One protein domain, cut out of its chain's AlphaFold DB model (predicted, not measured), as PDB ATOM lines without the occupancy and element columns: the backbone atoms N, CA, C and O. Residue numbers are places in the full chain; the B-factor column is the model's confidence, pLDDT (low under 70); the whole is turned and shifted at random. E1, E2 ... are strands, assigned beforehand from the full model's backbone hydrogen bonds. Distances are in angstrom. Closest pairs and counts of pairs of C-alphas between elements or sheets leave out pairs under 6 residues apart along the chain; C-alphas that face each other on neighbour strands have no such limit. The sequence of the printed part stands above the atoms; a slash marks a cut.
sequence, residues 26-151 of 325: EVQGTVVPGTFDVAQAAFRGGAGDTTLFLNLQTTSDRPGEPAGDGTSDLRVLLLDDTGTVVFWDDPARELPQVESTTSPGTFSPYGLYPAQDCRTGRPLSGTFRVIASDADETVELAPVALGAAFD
ATOM      1  N   GLU A  26     -54.287  -7.408 -14.268       77.69
ATOM      2  CA  GLU A  26     -53.485  -8.332 -13.474       77.69
ATOM      3  C   GLU A  26     -53.200  -9.603 -14.297       77.69
ATOM      4  O   GLU A  26     -54.125 -10.252 -14.805       77.69
ATOM      5  N   VAL A  27     -51.935 -10.003 -14.406       79.06
ATOM      6  CA  VAL A  27     -51.487 -11.198 -15.123       79.06
ATOM      7  C   VAL A  27     -51.260 -12.314 -14.120       79.06
ATOM      8  O   VAL A  27     -50.348 -12.282 -13.294       79.06
ATOM      9  N   GLN A  28     -52.046 -13.382 -14.249       74.62
ATOM     10  CA  GLN A  28     -52.005 -14.504 -13.316       74.62
ATOM     11  C   GLN A  28     -51.766 -15.827 -14.009       74.62
ATOM     12  O   GLN A  28     -52.253 -16.080 -15.112       74.62
ATOM     13  N   GLY A  29     -51.105 -16.722 -13.282       73.44
ATOM     14  CA  GLY A  29     -51.058 -18.138 -13.602       73.44
ATOM     15  C   GLY A  29     -49.638 -18.675 -13.671       73.44
ATOM     16  O   GLY A  29     -48.773 -18.327 -12.870       73.44
ATOM     17  N   THR A  30     -49.422 -19.617 -14.582       76.38
ATOM     18  CA  THR A  30     -48.224 -20.453 -14.566       76.38
ATOM     19  C   THR A  30     -47.855 -20.995 -15.940       76.38
ATOM     20  O   THR A  30     -48.712 -21.279 -16.778       76.38
ATOM     21  N   VAL A  31     -46.555 -21.214 -16.136       82.44
ATOM     22  CA  VAL A  31     -46.024 -22.027 -17.230       82.44
ATOM     23  C   VAL A  31     -45.758 -23.428 -16.698       82.44
ATOM     24  O   VAL A  31     -44.854 -23.648 -15.894       82.44
ATOM     25  N   VAL A  32     -46.542 -24.394 -17.171       80.44
ATOM     26  CA  VAL A  32     -46.504 -25.773 -16.684       80.44
ATOM     27  C   VAL A  32     -45.701 -26.646 -17.645       80.44
ATOM     28  O   VAL A  32     -46.159 -26.890 -18.763       80.44
ATOM     29  N   PRO A  33     -44.542 -27.182 -17.238       82.25
ATOM     30  CA  PRO A  33     -43.856 -28.197 -18.018       82.25
ATOM     31  C   PRO A  33     -44.583 -29.539 -17.869       82.25
ATOM     32  O   PRO A  33     -45.042 -29.915 -16.781       82.25
ATOM     33  N   GLY A  34     -44.701 -30.275 -18.967       80.88
ATOM     34  CA  GLY A  34     -45.329 -31.584 -18.952       80.88
ATOM     35  C   GLY A  34     -45.318 -32.305 -20.292       80.88
ATOM     36  O   GLY A  34     -44.651 -31.927 -21.259       80.88
ATOM     37  N   THR A  35     -46.115 -33.367 -20.343       84.56
ATOM     38  CA  THR A  35     -46.276 -34.210 -21.525       84.56
ATOM     39  C   THR A  35     -47.693 -34.097 -22.040       84.56
ATOM     40  O   THR A  35     -48.662 -34.198 -21.282       84.56
ATOM     41  N   PHE A  36     -47.807 -33.950 -23.354       87.12
ATOM     42  CA  PHE A  36     -49.078 -33.988 -24.042       87.12
ATOM     43  C   PHE A  36     -49.334 -35.363 -24.674       87.12
ATOM     44  O   PHE A  36     -48.595 -35.808 -25.552       87.12
ATOM     45  N   ASP A  37     -50.386 -36.043 -24.215       86.81
ATOM     46  CA  ASP A  37     -50.879 -37.288 -24.803       86.81
ATOM     47  C   ASP A  37     -51.890 -36.960 -25.904       86.81
ATOM     48  O   ASP A  37     -53.056 -36.651 -25.641       86.81
ATOM     49  N   VAL A  38     -51.430 -37.052 -27.152       87.00
ATOM     50  CA  VAL A  38     -52.235 -36.763 -28.345       87.00
ATOM     51  C   VAL A  38     -53.438 -37.705 -28.461       87.00
ATOM     52  O   VAL A  38     -54.513 -37.271 -28.863       87.00
ATOM     53  N   ALA A  39     -53.301 -38.983 -28.091       86.44
ATOM     54  CA  ALA A  39     -54.387 -39.952 -28.245       86.44
ATOM     55  C   ALA A  39     -55.536 -39.679 -27.266       86.44
ATOM     56  O   ALA A  39     -56.707 -39.881 -27.608       86.44
ATOM     57  N   GLN A  40     -55.199 -39.213 -26.062       84.62
ATOM     58  CA  GLN A  40     -56.158 -38.830 -25.026       84.62
ATOM     59  C   GLN A  40     -56.602 -37.366 -25.118       84.62
ATOM     60  O   GLN A  40     -57.553 -37.001 -24.431       84.62
ATOM     61  N   ALA A  41     -55.931 -36.556 -25.944       85.38
ATOM     62  CA  ALA A  41     -56.012 -35.098 -25.933       85.38
ATOM     63  C   ALA A  41     -55.805 -34.517 -24.520       85.38
ATOM     64  O   ALA A  41     -56.464 -33.564 -24.115       85.38
ATOM     65  N   ALA A  42     -54.895 -35.115 -23.746       82.38
ATOM     66  CA  ALA A  42     -54.711 -34.806 -22.332       82.38
ATOM     67  C   ALA A  42     -53.298 -34.289 -22.057       82.38
ATOM     68  O   ALA A  42     -52.305 -34.925 -22.411       82.38
ATOM     69  N   PHE A  43     -53.206 -33.151 -21.373       82.56
ATOM     70  CA  PHE A  43     -51.946 -32.644 -20.840       82.56
ATOM     71  C   PHE A  43     -51.720 -33.167 -19.419       82.56
ATOM     72  O   PHE A  43     -52.635 -33.183 -18.593       82.56
ATOM     73  N   ARG A  44     -50.491 -33.592 -19.127       76.50
ATOM     74  CA  ARG A  44     -50.066 -34.021 -17.793       76.50
ATOM     75  C   ARG A  44     -48.895 -33.158 -17.341       76.50
ATOM     76  O   ARG A  44     -47.767 -33.362 -17.789       76.50
ATOM     77  N   GLY A  45     -49.178 -32.210 -16.451       73.19
ATOM     78  CA  GLY A  45     -48.162 -31.369 -15.823       73.19
ATOM     79  C   GLY A  45     -47.260 -32.162 -14.876       73.19
ATOM     80  O   GLY A  45     -47.683 -33.155 -14.283       73.19
ATOM     81  N   GLY A  46     -46.009 -31.725 -14.738       64.25
ATOM     82  CA  GLY A  46     -45.043 -32.324 -13.815       64.25
ATOM     83  C   GLY A  46     -44.459 -33.667 -14.269       64.25
ATOM     84  O   GLY A  46     -43.788 -34.334 -13.484       64.25
ATOM     85  N   ALA A  47     -44.689 -34.078 -15.517       53.31
ATOM     86  CA  ALA A  47     -44.088 -35.269 -16.104       53.31
ATOM     87  C   ALA A  47     -43.655 -34.994 -17.549       53.31
ATOM     88  O   ALA A  47     -44.511 -34.781 -18.400       53.31
ATOM     89  N   GLY A  48     -42.351 -35.064 -17.831       54.53
ATOM     90  CA  GLY A  48     -41.772 -35.006 -19.177       54.53
ATOM     91  C   GLY A  48     -41.605 -33.594 -19.747       54.53
ATOM     92  O   GLY A  48     -42.398 -32.695 -19.495       54.53
ATOM     93  N   ASP A  49     -40.532 -33.421 -20.513       68.94
ATOM     94  CA  ASP A  49     -39.908 -32.118 -20.783       68.94
ATOM     95  C   ASP A  49     -40.230 -31.601 -22.192       68.94
ATOM     96  O   ASP A  49     -39.450 -30.860 -22.786       68.94
ATOM     97  N   THR A  50     -41.320 -32.081 -22.797       81.38
ATOM     98  CA  THR A  50     -41.564 -31.890 -24.235       81.38
ATOM     99  C   THR A  50     -42.568 -30.795 -24.541       81.38
ATOM    100  O   THR A  50     -42.571 -30.280 -25.660       81.38
ATOM    101  N   THR A  51     -43.432 -30.454 -23.585       89.25
ATOM    102  CA  THR A  51     -44.537 -29.522 -23.798       89.25
ATOM    103  C   THR A  51     -44.623 -28.523 -22.650       89.25
ATOM    104  O   THR A  51     -44.508 -28.888 -21.482       89.25
ATOM    105  N   LEU A  52     -44.841 -27.260 -22.993       89.88
ATOM    106  CA  LEU A  52     -45.223 -26.199 -22.073       89.88
ATOM    107  C   LEU A  52     -46.724 -25.972 -22.208       89.88
ATOM    108  O   LEU A  52     -47.227 -25.875 -23.324       89.88
ATOM    109  N   PHE A  53     -47.426 -25.874 -21.089       87.19
ATOM    110  CA  PHE A  53     -48.785 -25.357 -21.044       87.19
ATOM    111  C   PHE A  53     -48.757 -23.968 -20.410       87.19
ATOM    112  O   PHE A  53     -48.378 -23.824 -19.248       87.19
ATOM    113  N   LEU A  54     -49.127 -22.951 -21.186       87.44
ATOM    114  CA  LEU A  54     -49.258 -21.575 -20.719       87.44
ATOM    115  C   LEU A  54     -50.649 -21.420 -20.105       87.44
ATOM    116  O   LEU A  54     -51.618 -21.102 -20.786       87.44
ATOM    117  N   ASN A  55     -50.754 -21.712 -18.811       78.94
ATOM    118  CA  ASN A  55     -51.997 -21.586 -18.066       78.94
ATOM    119  C   ASN A  55     -52.053 -20.201 -17.428       78.94
ATOM    120  O   ASN A  55     -51.868 -20.052 -16.216       78.94
ATOM    121  N   LEU A  56     -52.205 -19.198 -18.284       78.75
ATOM    122  CA  LEU A  56     -52.144 -17.791 -17.930       78.75
ATOM    123  C   LEU A  56     -53.413 -17.078 -18.356       78.75
ATOM    124  O   LEU A  56     -54.057 -17.457 -19.334       78.75
ATOM    125  N   GLN A  57     -53.743 -16.026 -17.624       75.88
ATOM    126  CA  GLN A  57     -54.871 -15.165 -17.922       75.88
ATOM    127  C   GLN A  57     -54.542 -13.731 -17.525       75.88
ATOM    128  O   GLN A  57     -53.841 -13.500 -16.540       75.88
ATOM    129  N   THR A  58     -55.098 -12.784 -18.270       76.50
ATOM    130  CA  THR A  58     -55.244 -11.406 -17.820       76.50
ATOM    131  C   THR A  58     -56.601 -11.265 -17.145       76.50
ATOM    132  O   THR A  58     -57.627 -11.734 -17.645       76.50
ATOM    133  N   THR A  59     -56.605 -10.658 -15.970       73.81
ATOM    134  CA  THR A  59     -57.806 -10.303 -15.225       73.81
ATOM    135  C   THR A  59     -57.761  -8.819 -14.865       73.81
ATOM    136  O   THR A  59     -56.833  -8.114 -15.251       73.81
ATOM    137  N   SER A  60     -58.790  -8.315 -14.194       74.94
ATOM    138  CA  SER A  60     -58.740  -6.975 -13.615       74.94
ATOM    139  C   SER A  60     -57.957  -6.996 -12.303       74.94
ATOM    140  O   SER A  60     -58.235  -7.839 -11.444       74.94
ATOM    141  N   ASP A  61     -57.054  -6.030 -12.131       73.44
ATOM    142  CA  ASP A  61     -56.385  -5.719 -10.854       73.44
ATOM    143  C   ASP A  61     -57.415  -5.433  -9.749       73.44
ATOM    144  O   ASP A  61     -57.267  -5.808  -8.585       73.44
ATOM    145  N   ARG A  62     -58.547  -4.841 -10.142       73.81
ATOM    146  CA  ARG A  62     -59.689  -4.623  -9.259       73.81
ATOM    147  C   ARG A  62     -60.665  -5.775  -9.396       73.81
ATOM    148  O   ARG A  62     -61.283  -5.913 -10.458       73.81
ATOM    149  N   PRO A  63     -60.864  -6.579  -8.342       66.88
ATOM    150  CA  PRO A  63     -61.840  -7.651  -8.391       66.88
ATOM    151  C   PRO A  63     -63.211  -7.148  -8.870       66.88
ATOM    152  O   PRO A  63     -63.592  -6.020  -8.570       66.88
ATOM    153  N   GLY A  64     -63.932  -7.964  -9.647       62.22
ATOM    154  CA  GLY A  64     -65.279  -7.682 -10.175       62.22
ATOM    155  C   GLY A  64     -65.404  -6.582 -11.240       62.22
ATOM    156  O   GLY A  64     -66.490  -6.424 -11.804       62.22
ATOM    157  N   GLU A  65     -64.330  -5.870 -11.573       68.56
ATOM    158  CA  GLU A  65     -64.252  -5.091 -12.809       68.56
ATOM    159  C   GLU A  65     -63.874  -6.025 -13.982       68.56
ATOM    160  O   GLU A  65     -63.208  -7.046 -13.778       68.56
ATOM    161  N   PRO A  66     -64.334  -5.755 -15.220       60.19
ATOM    162  CA  PRO A  66     -63.818  -6.480 -16.371       60.19
ATOM    163  C   PRO A  66     -62.317  -6.202 -16.492       60.19
ATOM    164  O   PRO A  66     -61.889  -5.059 -16.328       60.19
ATOM    165  N   ALA A  67     -61.532  -7.228 -16.837       59.44
ATOM    166  CA  ALA A  67     -60.209  -6.997 -17.414       59.44
ATOM    167  C   ALA A  67     -60.361  -6.018 -18.595       59.44
ATOM    168  O   ALA A  67     -61.465  -5.907 -19.141       59.44
ATOM    169  N   GLY A  68     -59.298  -5.304 -18.976       55.78
ATOM    170  CA  GLY A  68     -59.288  -4.389 -20.128       55.78
ATOM    171  C   GLY A  68     -59.925  -4.970 -21.407       55.78
ATOM    172  O   GLY A  68     -60.348  -6.116 -21.436       55.78
ATOM    173  N   ASP A  69     -60.011  -4.170 -22.472       48.31
ATOM    174  CA  ASP A  69     -60.867  -4.286 -23.681       48.31
ATOM    175  C   ASP A  69     -60.996  -5.630 -24.460       48.31
ATOM    176  O   ASP A  69     -61.624  -5.671 -25.522       48.31
ATOM    177  N   GLY A  70     -60.509  -6.749 -23.933       44.84
ATOM    178  CA  GLY A  70     -60.744  -8.106 -24.408       44.84
ATOM    179  C   GLY A  70     -59.691  -8.573 -25.400       44.84
ATOM    180  O   GLY A  70     -59.826  -9.662 -25.957       44.84
ATOM    181  N   THR A  71     -58.647  -7.777 -25.625       43.44
ATOM    182  CA  THR A  71     -57.499  -8.172 -26.434       43.44
ATOM    183  C   THR A  71     -56.378  -8.659 -25.525       43.44
ATOM    184  O   THR A  71     -55.451  -7.926 -25.228       43.44
ATOM    185  N   SER A  72     -56.462  -9.903 -25.035       54.44
ATOM    186  CA  SER A  72     -55.335 -10.510 -24.317       54.44
ATOM    187  C   SER A  72     -54.207 -10.794 -25.317       54.44
ATOM    188  O   SER A  72     -54.058 -11.914 -25.807       54.44
ATOM    189  N   ASP A  73     -53.417  -9.772 -25.634       70.12
ATOM    190  CA  ASP A  73     -52.152  -9.865 -26.364       70.12
ATOM    191  C   ASP A  73     -51.032 -10.323 -25.414       70.12
ATOM    192  O   ASP A  73     -49.879  -9.901 -25.539       70.12
ATOM    193  N   LEU A  74     -51.376 -11.209 -24.468       81.69
ATOM    194  CA  LEU A  74     -50.449 -11.766 -23.500       81.69
ATOM    195  C   LEU A  74     -49.263 -12.365 -24.256       81.69
ATOM    196  O   LEU A  74     -49.433 -13.141 -25.196       81.69
ATOM    197  N   ARG A  75     -48.068 -11.956 -23.846       87.50
ATOM    198  CA  ARG A  75     -46.786 -12.452 -24.321       87.50
ATOM    199  C   ARG A  75     -46.072 -13.129 -23.185       87.50
ATOM    200  O   ARG A  75     -45.984 -12.586 -22.085       87.50
ATOM    201  N   VAL A  76     -45.488 -14.278 -23.478       91.38
ATOM    202  CA  VAL A  76     -44.734 -15.062 -22.507       91.38
ATOM    203  C   VAL A  76     -43.341 -15.299 -23.041       91.38
ATOM    204  O   VAL A  76     -43.177 -15.832 -24.134       91.38
ATOM    205  N   LEU A  77     -42.327 -14.947 -22.255       93.94
ATOM    206  CA  LEU A  77     -40.922 -15.191 -22.558       93.94
ATOM    207  C   LEU A  77     -40.317 -16.127 -21.514       93.94
ATOM    208  O   LEU A  77     -40.523 -15.939 -20.314       93.94
ATOM    209  N   LEU A  78     -39.496 -17.076 -21.966       94.62
ATOM    210  CA  LEU A  78     -38.529 -17.739 -21.090       94.62
ATOM    211  C   LEU A  78     -37.146 -17.158 -21.341       94.62
ATOM    212  O   LEU A  78     -36.674 -17.151 -22.483       94.62
ATOM    213  N   LEU A  79     -36.497 -16.711 -20.268       95.25
ATOM    214  CA  LEU A  79     -35.126 -16.215 -20.296       95.25
ATOM    215  C   LEU A  79     -34.187 -17.229 -19.639       95.25
ATOM    216  O   LEU A  79     -34.486 -17.749 -18.561       95.25
ATOM    217  N   ASP A  80     -33.048 -17.495 -20.278       94.25
ATOM    218  CA  ASP A  80     -31.960 -18.259 -19.660       94.25
ATOM    219  C   ASP A  80     -31.227 -17.448 -18.571       94.25
ATOM    220  O   ASP A  80     -31.563 -16.298 -18.272       94.25
ATOM    221  N   ASP A  81     -30.222 -18.060 -17.947       92.38
ATOM    222  CA  ASP A  81     -29.410 -17.462 -16.879       92.38
ATOM    223  C   ASP A  81     -28.638 -16.208 -17.323       92.38
ATOM    224  O   ASP A  81     -28.277 -15.373 -16.493       92.38
ATOM    225  N   THR A  82     -28.432 -16.038 -18.629       93.25
ATOM    226  CA  THR A  82     -27.830 -14.835 -19.217       93.25
ATOM    227  C   THR A  82     -28.846 -13.732 -19.519       93.25
ATOM    228  O   THR A  82     -28.462 -12.651 -19.966       93.25
ATOM    229  N   GLY A  83     -30.137 -13.980 -19.276       92.62
ATOM    230  CA  GLY A  83     -31.232 -13.074 -19.620       92.62
ATOM    231  C   GLY A  83     -31.620 -13.115 -21.100       92.62
ATOM    232  O   GLY A  83     -32.307 -12.212 -21.574       92.62
ATOM    233  N   THR A  84     -31.181 -14.137 -21.838       96.00
ATOM    234  CA  THR A  84     -31.468 -14.285 -23.265       96.00
ATOM    235  C   THR A  84     -32.781 -15.035 -23.474       96.00
ATOM    236  O   THR A  84     -33.018 -16.062 -22.843       96.00
ATOM    237  N   VAL A  85     -33.617 -14.566 -24.404       96.31
ATOM    238  CA  VAL A  85     -34.872 -15.230 -24.783       96.31
ATOM    239  C   VAL A  85     -34.578 -16.565 -25.462       96.31
ATOM    240  O   VAL A  85     -33.957 -16.617 -26.529       96.31
ATOM    241  N   VAL A  86     -35.074 -17.643 -24.857       95.69
ATOM    242  CA  VAL A  86     -34.969 -19.017 -25.375       95.69
ATOM    243  C   VAL A  86     -36.312 -19.594 -25.809       95.69
ATOM    244  O   VAL A  86     -36.346 -20.589 -26.525       95.69
ATOM    245  N   PHE A  87     -37.412 -18.959 -25.418       95.31
ATOM    246  CA  PHE A  87     -38.770 -19.293 -25.834       95.31
ATOM    247  C   PHE A  87     -39.625 -18.030 -25.824       95.31
ATOM    248  O   PHE A  87     -39.447 -17.173 -24.956       95.31
ATOM    249  N   TRP A  88     -40.567 -17.962 -26.761       93.44
ATOM    250  CA  TRP A  88     -41.725 -17.087 -26.672       93.44
ATOM    251  C   TRP A  88     -42.963 -17.798 -27.218       93.44
ATOM    252  O   TRP A  88     -42.842 -18.738 -28.012       93.44
ATOM    253  N   ASP A  89     -44.136 -17.341 -26.805       90.75
ATOM    254  CA  ASP A  89     -45.455 -17.860 -27.170       90.75
ATOM    255  C   ASP A  89     -45.896 -17.468 -28.592       90.75
ATOM    256  O   ASP A  89     -46.966 -16.912 -28.820       90.75
ATOM    257  N   ASP A  90     -45.060 -17.788 -29.581       88.88
ATOM    258  CA  ASP A  90     -45.359 -17.617 -31.005       88.88
ATOM    259  C   ASP A  90     -46.658 -18.352 -31.392       88.88
ATOM    260  O   ASP A  90     -46.651 -19.588 -31.414       88.88
ATOM    261  N   PRO A  91     -47.750 -17.660 -31.772       85.12
ATOM    262  CA  PRO A  91     -49.002 -18.320 -32.149       85.12
ATOM    263  C   PRO A  91     -48.836 -19.328 -33.296       85.12
ATOM    264  O   PRO A  91     -49.597 -20.285 -33.400       85.12
ATOM    265  N   ALA A  92     -47.817 -19.167 -34.150       86.19
ATOM    266  CA  ALA A  92     -47.524 -20.119 -35.221       86.19
ATOM    267  C   ALA A  92     -46.904 -21.442 -34.725       86.19
ATOM    268  O   ALA A  92     -46.832 -22.410 -35.486       86.19
ATOM    269  N   ARG A  93     -46.432 -21.488 -33.474       87.62
ATOM    270  CA  ARG A  93     -45.827 -22.662 -32.823       87.62
ATOM    271  C   ARG A  93     -46.740 -23.314 -31.791       87.62
ATOM    272  O   ARG A  93     -46.362 -24.360 -31.256       87.62
ATOM    273  N   GLU A  94     -47.895 -22.720 -31.506       91.12
ATOM    274  CA  GLU A  94     -48.899 -23.339 -30.650       91.12
ATOM    275  C   GLU A  94     -49.327 -24.682 -31.262       91.12
ATOM    276  O   GLU A  94     -49.549 -24.814 -32.471       91.12
ATOM    277  N   LEU A  95     -49.387 -25.717 -30.429       90.56
ATOM    278  CA  LEU A  95     -49.863 -27.026 -30.841       90.56
ATOM    279  C   LEU A  95     -51.349 -26.916 -31.208       90.56
ATOM    280  O   LEU A  95     -52.123 -26.317 -30.460       90.56
ATOM    281  N   PRO A  96     -51.781 -27.517 -32.330       88.19
ATOM    282  CA  PRO A  96     -53.178 -27.459 -32.724       88.19
ATOM    283  C   PRO A  96     -54.055 -28.131 -31.669       88.19
ATOM    284  O   PRO A  96     -53.675 -29.157 -31.097       88.19
ATOM    285  N   GLN A  97     -55.266 -27.606 -31.473       85.06
ATOM    286  CA  GLN A  97     -56.260 -28.307 -30.675       85.06
ATOM    287  C   GLN A  97     -56.590 -29.650 -31.341       85.06
ATOM    288  O   GLN A  97     -56.947 -29.706 -32.520       85.06
ATOM    289  N   VAL A  98     -56.470 -30.736 -30.582       89.56
ATOM    290  CA  VAL A  98     -56.768 -32.094 -31.052       89.56
ATOM    291  C   VAL A  98     -57.948 -32.674 -30.289       89.56
ATOM    292  O   VAL A  98     -58.124 -32.431 -29.096       89.56
ATOM    293  N   GLU A  99     -58.760 -33.461 -30.987       88.50
ATOM    294  CA  GLU A  99     -59.823 -34.255 -30.380       88.50
ATOM    295  C   GLU A  99     -59.269 -35.600 -29.893       88.50
ATOM    296  O   GLU A  99     -58.458 -36.245 -30.564       88.50
ATOM    297  N   SER A 100     -59.725 -36.038 -28.723       85.81
ATOM    298  CA  SER A 100     -59.352 -37.320 -28.143       85.81
ATOM    299  C   SER A 100     -59.875 -38.470 -28.994       85.81
ATOM    300  O   SER A 100     -61.078 -38.675 -29.151       85.81
ATOM    301  N   THR A 101     -58.959 -39.310 -29.464       90.25
ATOM    302  CA  THR A 101     -59.300 -40.550 -30.180       90.25
ATOM    303  C   THR A 101     -59.915 -41.618 -29.268       90.25
ATOM    304  O   THR A 101     -60.517 -42.577 -29.749       90.25
ATOM    305  N   THR A 102     -59.765 -41.465 -27.948       87.12
ATOM    306  CA  THR A 102     -60.259 -42.414 -26.934       87.12
ATOM    307  C   THR A 102     -61.537 -41.942 -26.240       87.12
ATOM    308  O   THR A 102     -62.216 -42.744 -25.599       87.12
ATOM    309  N   SER A 103     -61.894 -40.664 -26.394       82.62
ATOM    310  CA  SER A 103     -63.122 -40.070 -25.866       82.62
ATOM    311  C   SER A 103     -63.636 -38.981 -26.824       82.62
ATOM    312  O   SER A 103     -63.379 -37.796 -26.598       82.62
ATOM    313  N   PRO A 104     -64.342 -39.367 -27.906       84.88
ATOM    314  CA  PRO A 104     -64.871 -38.415 -28.884       84.88
ATOM    315  C   PRO A 104     -65.705 -37.309 -28.223       84.88
ATOM    316  O   PRO A 104     -66.487 -37.579 -27.309       84.88
ATOM    317  N   GLY A 105     -65.534 -36.071 -28.679       76.75
ATOM    318  CA  GLY A 105     -66.101 -34.861 -28.077       76.75
ATOM    319  C   GLY A 105     -65.249 -34.221 -26.972       76.75
ATOM    320  O   GLY A 105     -65.593 -33.136 -26.507       76.75
ATOM    321  N   THR A 106     -64.141 -34.850 -26.565       73.81
ATOM    322  CA  THR A 106     -63.153 -34.257 -25.647       73.81
ATOM    323  C   THR A 106     -61.997 -33.660 -26.443       73.81
ATOM    324  O   THR A 106     -61.426 -34.343 -27.291       73.81
ATOM    325  N   PHE A 107     -61.613 -32.421 -26.141       80.19
ATOM    326  CA  PHE A 107     -60.551 -31.697 -26.843       80.19
ATOM    327  C   PHE A 107     -59.404 -31.337 -25.907       80.19
ATOM    328  O   PHE A 107     -59.598 -31.181 -24.700       80.19
ATOM    329  N   SER A 108     -58.213 -31.182 -26.480       84.38
ATOM    330  CA  SER A 108     -57.043 -30.720 -25.745       84.38
ATOM    331  C   SER A 108     -57.207 -29.278 -25.267       84.38
ATOM    332  O   SER A 108     -57.933 -28.498 -25.898       84.38
ATOM    333  N   PRO A 109     -56.507 -28.890 -24.185       80.06
ATOM    334  CA  PRO A 109     -56.424 -27.485 -23.811       80.06
ATOM    335  C   PRO A 109     -55.732 -26.670 -24.916       80.06
ATOM    336  O   PRO A 109     -54.932 -27.207 -25.688       80.06
ATOM    337  N   TYR A 110     -56.065 -25.381 -24.971       84.75
ATOM    338  CA  TYR A 110     -55.316 -24.364 -25.716       84.75
ATOM    339  C   TYR A 110     -54.049 -23.961 -24.943       84.75
ATOM    340  O   TYR A 110     -53.898 -24.332 -23.779       84.75
ATOM    341  N   GLY A 111     -53.137 -23.220 -25.570       87.06
ATOM    342  CA  GLY A 111     -51.920 -22.708 -24.935       87.06
ATOM    343  C   GLY A 111     -50.822 -23.759 -24.750       87.06
ATOM    344  O   GLY A 111     -49.986 -23.632 -23.853       87.06
ATOM    345  N   LEU A 112     -50.832 -24.828 -25.551       91.06
ATOM    346  CA  LEU A 112     -49.798 -25.862 -25.527       91.06
ATOM    347  C   LEU A 112     -48.700 -25.550 -26.546       91.06
ATOM    348  O   LEU A 112     -48.986 -25.359 -27.720       91.06
ATOM    349  N   TYR A 113     -47.437 -25.593 -26.129       93.94
ATOM    350  CA  TYR A 113     -46.285 -25.304 -26.986       93.94
ATOM    351  C   TYR A 113     -45.205 -26.380 -26.862       93.94
ATOM    352  O   TYR A 113     -45.018 -26.942 -25.779       93.94
ATOM    353  N   PRO A 114     -44.430 -26.665 -27.921       94.00
ATOM    354  CA  PRO A 114     -43.210 -27.452 -27.790       94.00
ATOM    355  C   PRO A 114     -42.222 -26.772 -26.835       94.00
ATOM    356  O   PRO A 114     -41.902 -25.595 -26.993       94.00
ATOM    357  N   ALA A 115     -41.675 -27.524 -25.883       92.50
ATOM    358  CA  ALA A 115     -40.646 -27.043 -24.965       92.50
ATOM    359  C   ALA A 115     -39.259 -27.031 -25.643       92.50
ATOM    360  O   ALA A 115     -38.381 -27.837 -25.327       92.50
ATOM    361  N   GLN A 116     -39.072 -26.155 -26.631       94.44
ATOM    362  CA  GLN A 116     -37.866 -26.099 -27.464       94.44
ATOM    363  C   GLN A 116     -37.188 -24.728 -27.401       94.44
ATOM    364  O   GLN A 116     -37.846 -23.695 -27.483       94.44
ATOM    365  N   ASP A 117     -35.857 -24.738 -27.308       93.81
ATOM    366  CA  ASP A 117     -35.024 -23.551 -27.443       93.81
ATOM    367  C   ASP A 117     -35.162 -23.024 -28.869       93.81
ATOM    368  O   ASP A 117     -34.756 -23.666 -29.841       93.81
ATOM    369  N   CYS A 118     -35.723 -21.832 -28.998       93.62
ATOM    370  CA  CYS A 118     -36.031 -21.232 -30.279       93.62
ATOM    371  C   CYS A 118     -34.797 -20.954 -31.152       93.62
ATOM    372  O   CYS A 118     -34.930 -20.854 -32.371       93.62
ATOM    373  N   ARG A 119     -33.607 -20.835 -30.547       93.44
ATOM    374  CA  ARG A 119     -32.344 -20.519 -31.229       93.44
ATOM    375  C   ARG A 119     -31.761 -21.760 -31.890       93.44
ATOM    376  O   ARG A 119     -31.062 -21.668 -32.896       93.44
ATOM    377  N   THR A 120     -32.000 -22.924 -31.286       93.69
ATOM    378  CA  THR A 120     -31.333 -24.181 -31.657       93.69
ATOM    379  C   THR A 120     -32.286 -25.285 -32.114       93.69
ATOM    380  O   THR A 120     -31.823 -26.273 -32.685       93.69
ATOM    381  N   GLY A 121     -33.588 -25.159 -31.841       91.62
ATOM    382  CA  GLY A 121     -34.601 -26.201 -32.043       91.62
ATOM    383  C   GLY A 121     -34.458 -27.406 -31.106       91.62
ATOM    384  O   GLY A 121     -35.137 -28.416 -31.287       91.62
ATOM    385  N   ARG A 122     -33.546 -27.352 -30.129       93.00
ATOM    386  CA  ARG A 122     -33.322 -28.440 -29.166       93.00
ATOM    387  C   ARG A 122     -34.298 -28.332 -27.994       93.00
ATOM    388  O   ARG A 122     -34.738 -27.228 -27.700       93.00
ATOM    389  N   PRO A 123     -34.609 -29.434 -27.291       91.88
ATOM    390  CA  PRO A 123     -35.398 -29.368 -26.062       91.88
ATOM    391  C   PRO A 123     -34.788 -28.404 -25.036       91.88
ATOM    392  O   PRO A 123     -33.565 -28.378 -24.864       91.88
ATOM    393  N   LEU A 124     -35.638 -27.634 -24.355       91.06
ATOM    394  CA  LEU A 124     -35.230 -26.783 -23.238       91.06
ATOM    395  C   LEU A 124     -34.746 -27.648 -22.068       91.06
ATOM    396  O   LEU A 124     -35.352 -28.662 -21.730       91.06
ATOM    397  N   SER A 125     -33.652 -27.236 -21.431       89.38
ATOM    398  CA  SER A 125     -33.109 -27.900 -20.245       89.38
ATOM    399  C   SER A 125     -32.432 -26.872 -19.351       89.38
ATOM    400  O   SER A 125     -31.530 -26.171 -19.803       89.38
ATOM    401  N   GLY A 126     -32.833 -26.815 -18.084       87.62
ATOM    402  CA  GLY A 126     -32.382 -25.801 -17.133       87.62
ATOM    403  C   GLY A 126     -33.545 -25.148 -16.394       87.62
ATOM    404  O   GLY A 126     -34.684 -25.604 -16.484       87.62
ATOM    405  N   THR A 127     -33.238 -24.088 -15.655       86.31
ATOM    406  CA  THR A 127     -34.225 -23.232 -14.988       86.31
ATOM    407  C   THR A 127     -34.278 -21.900 -15.717       86.31
ATOM    408  O   THR A 127     -33.235 -21.299 -15.968       86.31
ATOM    409  N   PHE A 128     -35.482 -21.451 -16.048       89.56
ATOM    410  CA  PHE A 128     -35.717 -20.259 -16.847       89.56
ATOM    411  C   PHE A 128     -36.572 -19.269 -16.073       89.56
ATOM    412  O   PHE A 128     -37.544 -19.659 -15.420       89.56
ATOM    413  N   ARG A 129     -36.224 -17.987 -16.170       90.81
ATOM    414  CA  ARG A 129     -37.097 -16.905 -15.705       90.81
ATOM    415  C   ARG A 129     -38.279 -16.798 -16.654       90.81
ATOM    416  O   ARG A 129     -38.099 -16.950 -17.863       90.81
ATOM    417  N   VAL A 130     -39.460 -16.537 -16.112       89.31
ATOM    418  CA  VAL A 130     -40.699 -16.458 -16.883       89.31
ATOM    419  C   VAL A 130     -41.201 -15.027 -16.820       89.31
ATOM    420  O   VAL A 130     -41.536 -14.541 -15.746       89.31
ATOM    421  N   ILE A 131     -41.255 -14.355 -17.963       91.31
ATOM    422  CA  ILE A 131     -41.817 -13.009 -18.063       91.31
ATOM    423  C   ILE A 131     -43.145 -13.121 -18.786       91.31
ATOM    424  O   ILE A 131     -43.187 -13.663 -19.890       91.31
ATOM    425  N   ALA A 132     -44.204 -12.615 -18.169       88.06
ATOM    426  CA  ALA A 132     -45.502 -12.482 -18.799       88.06
ATOM    427  C   ALA A 132     -45.839 -10.996 -18.906       88.06
ATOM    428  O   ALA A 132     -45.663 -10.242 -17.950       88.06
ATOM    429  N   SER A 133     -46.254 -10.567 -20.090       87.19
ATOM    430  CA  SER A 133     -46.545  -9.168 -20.374       87.19
ATOM    431  C   SER A 133     -47.808  -9.059 -21.191       87.19
ATOM    432  O   SER A 133     -47.954  -9.743 -22.199       87.19
ATOM    433  N   ASP A 134     -48.674  -8.153 -20.784       82.62
ATOM    434  CA  ASP A 134     -49.719  -7.597 -21.630       82.62
ATOM    435  C   ASP A 134     -49.334  -6.160 -22.031       82.62
ATOM    436  O   ASP A 134     -48.237  -5.694 -21.704       82.62
ATOM    437  N   ALA A 135     -50.203  -5.453 -22.755       75.38
ATOM    438  CA  ALA A 135     -49.994  -4.062 -23.153       75.38
ATOM    439  C   ALA A 135     -49.769  -3.115 -21.958       75.38
ATOM    440  O   ALA A 135     -48.997  -2.162 -22.077       75.38
ATOM    441  N   ASP A 136     -50.416  -3.399 -20.824       78.94
ATOM    442  CA  ASP A 136     -50.431  -2.521 -19.651       78.94
ATOM    443  C   ASP A 136     -49.664  -3.078 -18.443       78.94
ATOM    444  O   ASP A 136     -49.399  -2.333 -17.504       78.94
ATOM    445  N   GLU A 137     -49.262  -4.349 -18.445       81.38
ATOM    446  CA  GLU A 137     -48.657  -5.019 -17.288       81.38
ATOM    447  C   GLU A 137     -47.488  -5.913 -17.698       81.38
ATOM    448  O   GLU A 137     -47.484  -6.524 -18.767       81.38
ATOM    449  N   THR A 138     -46.474  -6.006 -16.844       86.69
ATOM    450  CA  THR A 138     -45.356  -6.933 -17.007       86.69
ATOM    451  C   THR A 138     -44.980  -7.515 -15.657       86.69
ATOM    452  O   THR A 138     -44.464  -6.808 -14.792       86.69
ATOM    453  N   VAL A 139     -45.145  -8.825 -15.509       82.12
ATOM    454  CA  VAL A 139     -44.814  -9.551 -14.282       82.12
ATOM    455  C   VAL A 139     -43.753 -10.610 -14.542       82.12
ATOM    456  O   VAL A 139     -43.692 -11.243 -15.602       82.12
ATOM    457  N   GLU A 140     -42.895 -10.815 -13.547       84.75
ATOM    458  CA  GLU A 140     -42.039 -11.994 -13.495       84.75
ATOM    459  C   GLU A 140     -42.779 -13.082 -12.722       84.75
ATOM    460  O   GLU A 140     -42.939 -13.012 -11.504       84.75
ATOM    461  N   LEU A 141     -43.243 -14.090 -13.456       79.19
ATOM    462  CA  LEU A 141     -43.841 -15.277 -12.870       79.19
ATOM    463  C   LEU A 141     -42.742 -16.157 -12.283       79.19
ATOM    464  O   LEU A 141     -41.549 -15.998 -12.566       79.19
ATOM    465  N   ALA A 142     -43.137 -17.149 -11.489       75.38
ATOM    466  CA  ALA A 142     -42.130 -18.031 -10.932       75.38
ATOM    467  C   ALA A 142     -41.369 -18.806 -12.018       75.38
ATOM    468  O   ALA A 142     -41.934 -19.141 -13.064       75.38
ATOM    469  N   PRO A 143     -40.092 -19.128 -11.756       79.62
ATOM    470  CA  PRO A 143     -39.249 -19.764 -12.746       79.62
ATOM    471  C   PRO A 143     -39.755 -21.161 -13.107       79.62
ATOM    472  O   PRO A 143     -40.236 -21.910 -12.254       79.62
ATOM    473  N   VAL A 144     -39.559 -21.541 -14.369       81.75
ATOM    474  CA  VAL A 144     -39.861 -22.887 -14.865       81.75
ATOM    475  C   VAL A 144     -38.578 -23.703 -14.971       81.75
ATOM    476  O   VAL A 144     -37.580 -23.253 -15.534       81.75
ATOM    477  N   ALA A 145     -38.587 -24.917 -14.429       81.25
ATOM    478  CA  ALA A 145     -37.497 -25.873 -14.591       81.25
ATOM    479  C   ALA A 145     -37.895 -26.960 -15.598       81.25
ATOM    480  O   ALA A 145     -39.012 -27.468 -15.549       81.25
ATOM    481  N   LEU A 146     -36.972 -27.322 -16.492       84.31
ATOM    482  CA  LEU A 146     -37.128 -28.366 -17.510       84.31
ATOM    483  C   LEU A 146     -35.891 -29.266 -17.584       84.31
ATOM    484  O   LEU A 146     -34.778 -28.867 -17.213       84.31
ATOM    485  N   GLY A 147     -36.066 -30.472 -18.121       79.75
ATOM    486  CA  GLY A 147     -34.970 -31.409 -18.336       79.75
ATOM    487  C   GLY A 147     -34.332 -31.838 -17.017       79.75
ATOM    488  O   GLY A 147     -35.014 -32.109 -16.033       79.75
ATOM    489  N   ALA A 148     -32.998 -31.842 -16.963       73.50
ATOM    490  CA  ALA A 148     -32.263 -32.263 -15.765       73.50
ATOM    491  C   ALA A 148     -32.530 -31.388 -14.523       73.50
ATOM    492  O   ALA A 148     -32.318 -31.852 -13.403       73.50
ATOM    493  N   ALA A 149     -32.982 -30.142 -14.706       71.75
ATOM    494  CA  ALA A 149     -33.347 -29.255 -13.603       71.75
ATOM    495  C   ALA A 149     -34.732 -29.579 -13.016       71.75
ATOM    496  O   ALA A 149     -35.010 -29.224 -11.872       71.75
ATOM    497  N   PHE A 150     -35.594 -30.271 -13.769       71.94
ATOM    498  CA  PHE A 150     -36.890 -30.753 -13.297       71.94
ATOM    499  C   PHE A 150     -36.773 -32.205 -12.825       71.94
ATOM    500  O   PHE A 150     -37.313 -33.141 -13.416       71.94
ATOM    501  N   ASP A 151     -35.996 -32.411 -11.763       65.81
ATOM    502  CA  ASP A 151     -35.765 -33.748 -11.225       65.81
ATOM    503  C   ASP A 151     -37.033 -34.360 -10.596       65.81
ATOM    504  O   ASP A 151     -38.030 -33.689 -10.312       65.81
TER     505      ASP A 151
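This is residues 26 to 151 of the 325 residues of an uncharacterized protein of Cellulomonas hominis (UniProt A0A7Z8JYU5). Two strongly twisted four-stranded sheets stand face to face as a sandwich, their strands crossed at 38 degrees; the second is only just strongly twisted, with C-alphas up to 4.2 A off its best plane. In the first sheet the long strand E1 bends at residue 34, and its last part makes a hairpin with E2, which is apart from the strands of the other sheet. The printed part has 126 residues with eight named strands, E1 to E8 in chain order, and no named helix; the class is all strand, though under half of the residues, 55, are in named elements. Both sheets are antiparallel, in the orders E2 E1 E3 E6 and E5 E4 E7 E8. The whole is compact, with a radius of gyration of the C-alphas of 15.2 A and spans of 42 by 40 by 26 A.

Find C-alpha 26 at (-53.485, -8.332, -13.474); from there E1, residues 26 to 37, runs 31.2 A to C-alpha 37 at (-50.879, -37.288, -24.803), bending by 68 degrees at residue 34. Next come E2, residues 42 to 45, and E3, residues 51 to 60, 28.5 A long. Then read E4, residues 75 to 79, E5, residues 85 to 88, and E6, residues 112 to 114. E7, residues 126 to 133, covers 22.1 A, and E8, residues 138 to 146, covers 23.0 A, bends by 53 degrees at residue 142 and ends at C-alpha 146 at (-37.128, -28.366, -17.510).

Start at E1, whose pairing is staggered: residues 26 to 34 pair with E3, where N 28 and O 57 are 2.9 A apart, and residues 34 to 37 with E2, where N 37 and O 42 are 2.9 A apart. E6 is the edge strand beside E3, with N 52 and O 113 at 2.8 A. In the other sheet, look for N 78 and O 87 at 3.0 A in the hairpin E4 and E5, N 77 and O 131 at 2.8 A between E4 and E7, and N 128 and O 144 at 2.8 A in the hairpin E7 and E8. Between the sheets, the closest C-alphas of E1 and E8 are those of Val 31 and Val 144, 6.7 A apart.

The C-alphas farthest apart, those of Thr 82 and Pro 104, are 45.0 A apart. The printed part has no cut. The long links, E3 to E4, E5 to E6 and E6 to E7, change from one sheet to the other. Look for pLDDT under 70 at residues 46 to 49, 63 to 72 and 151.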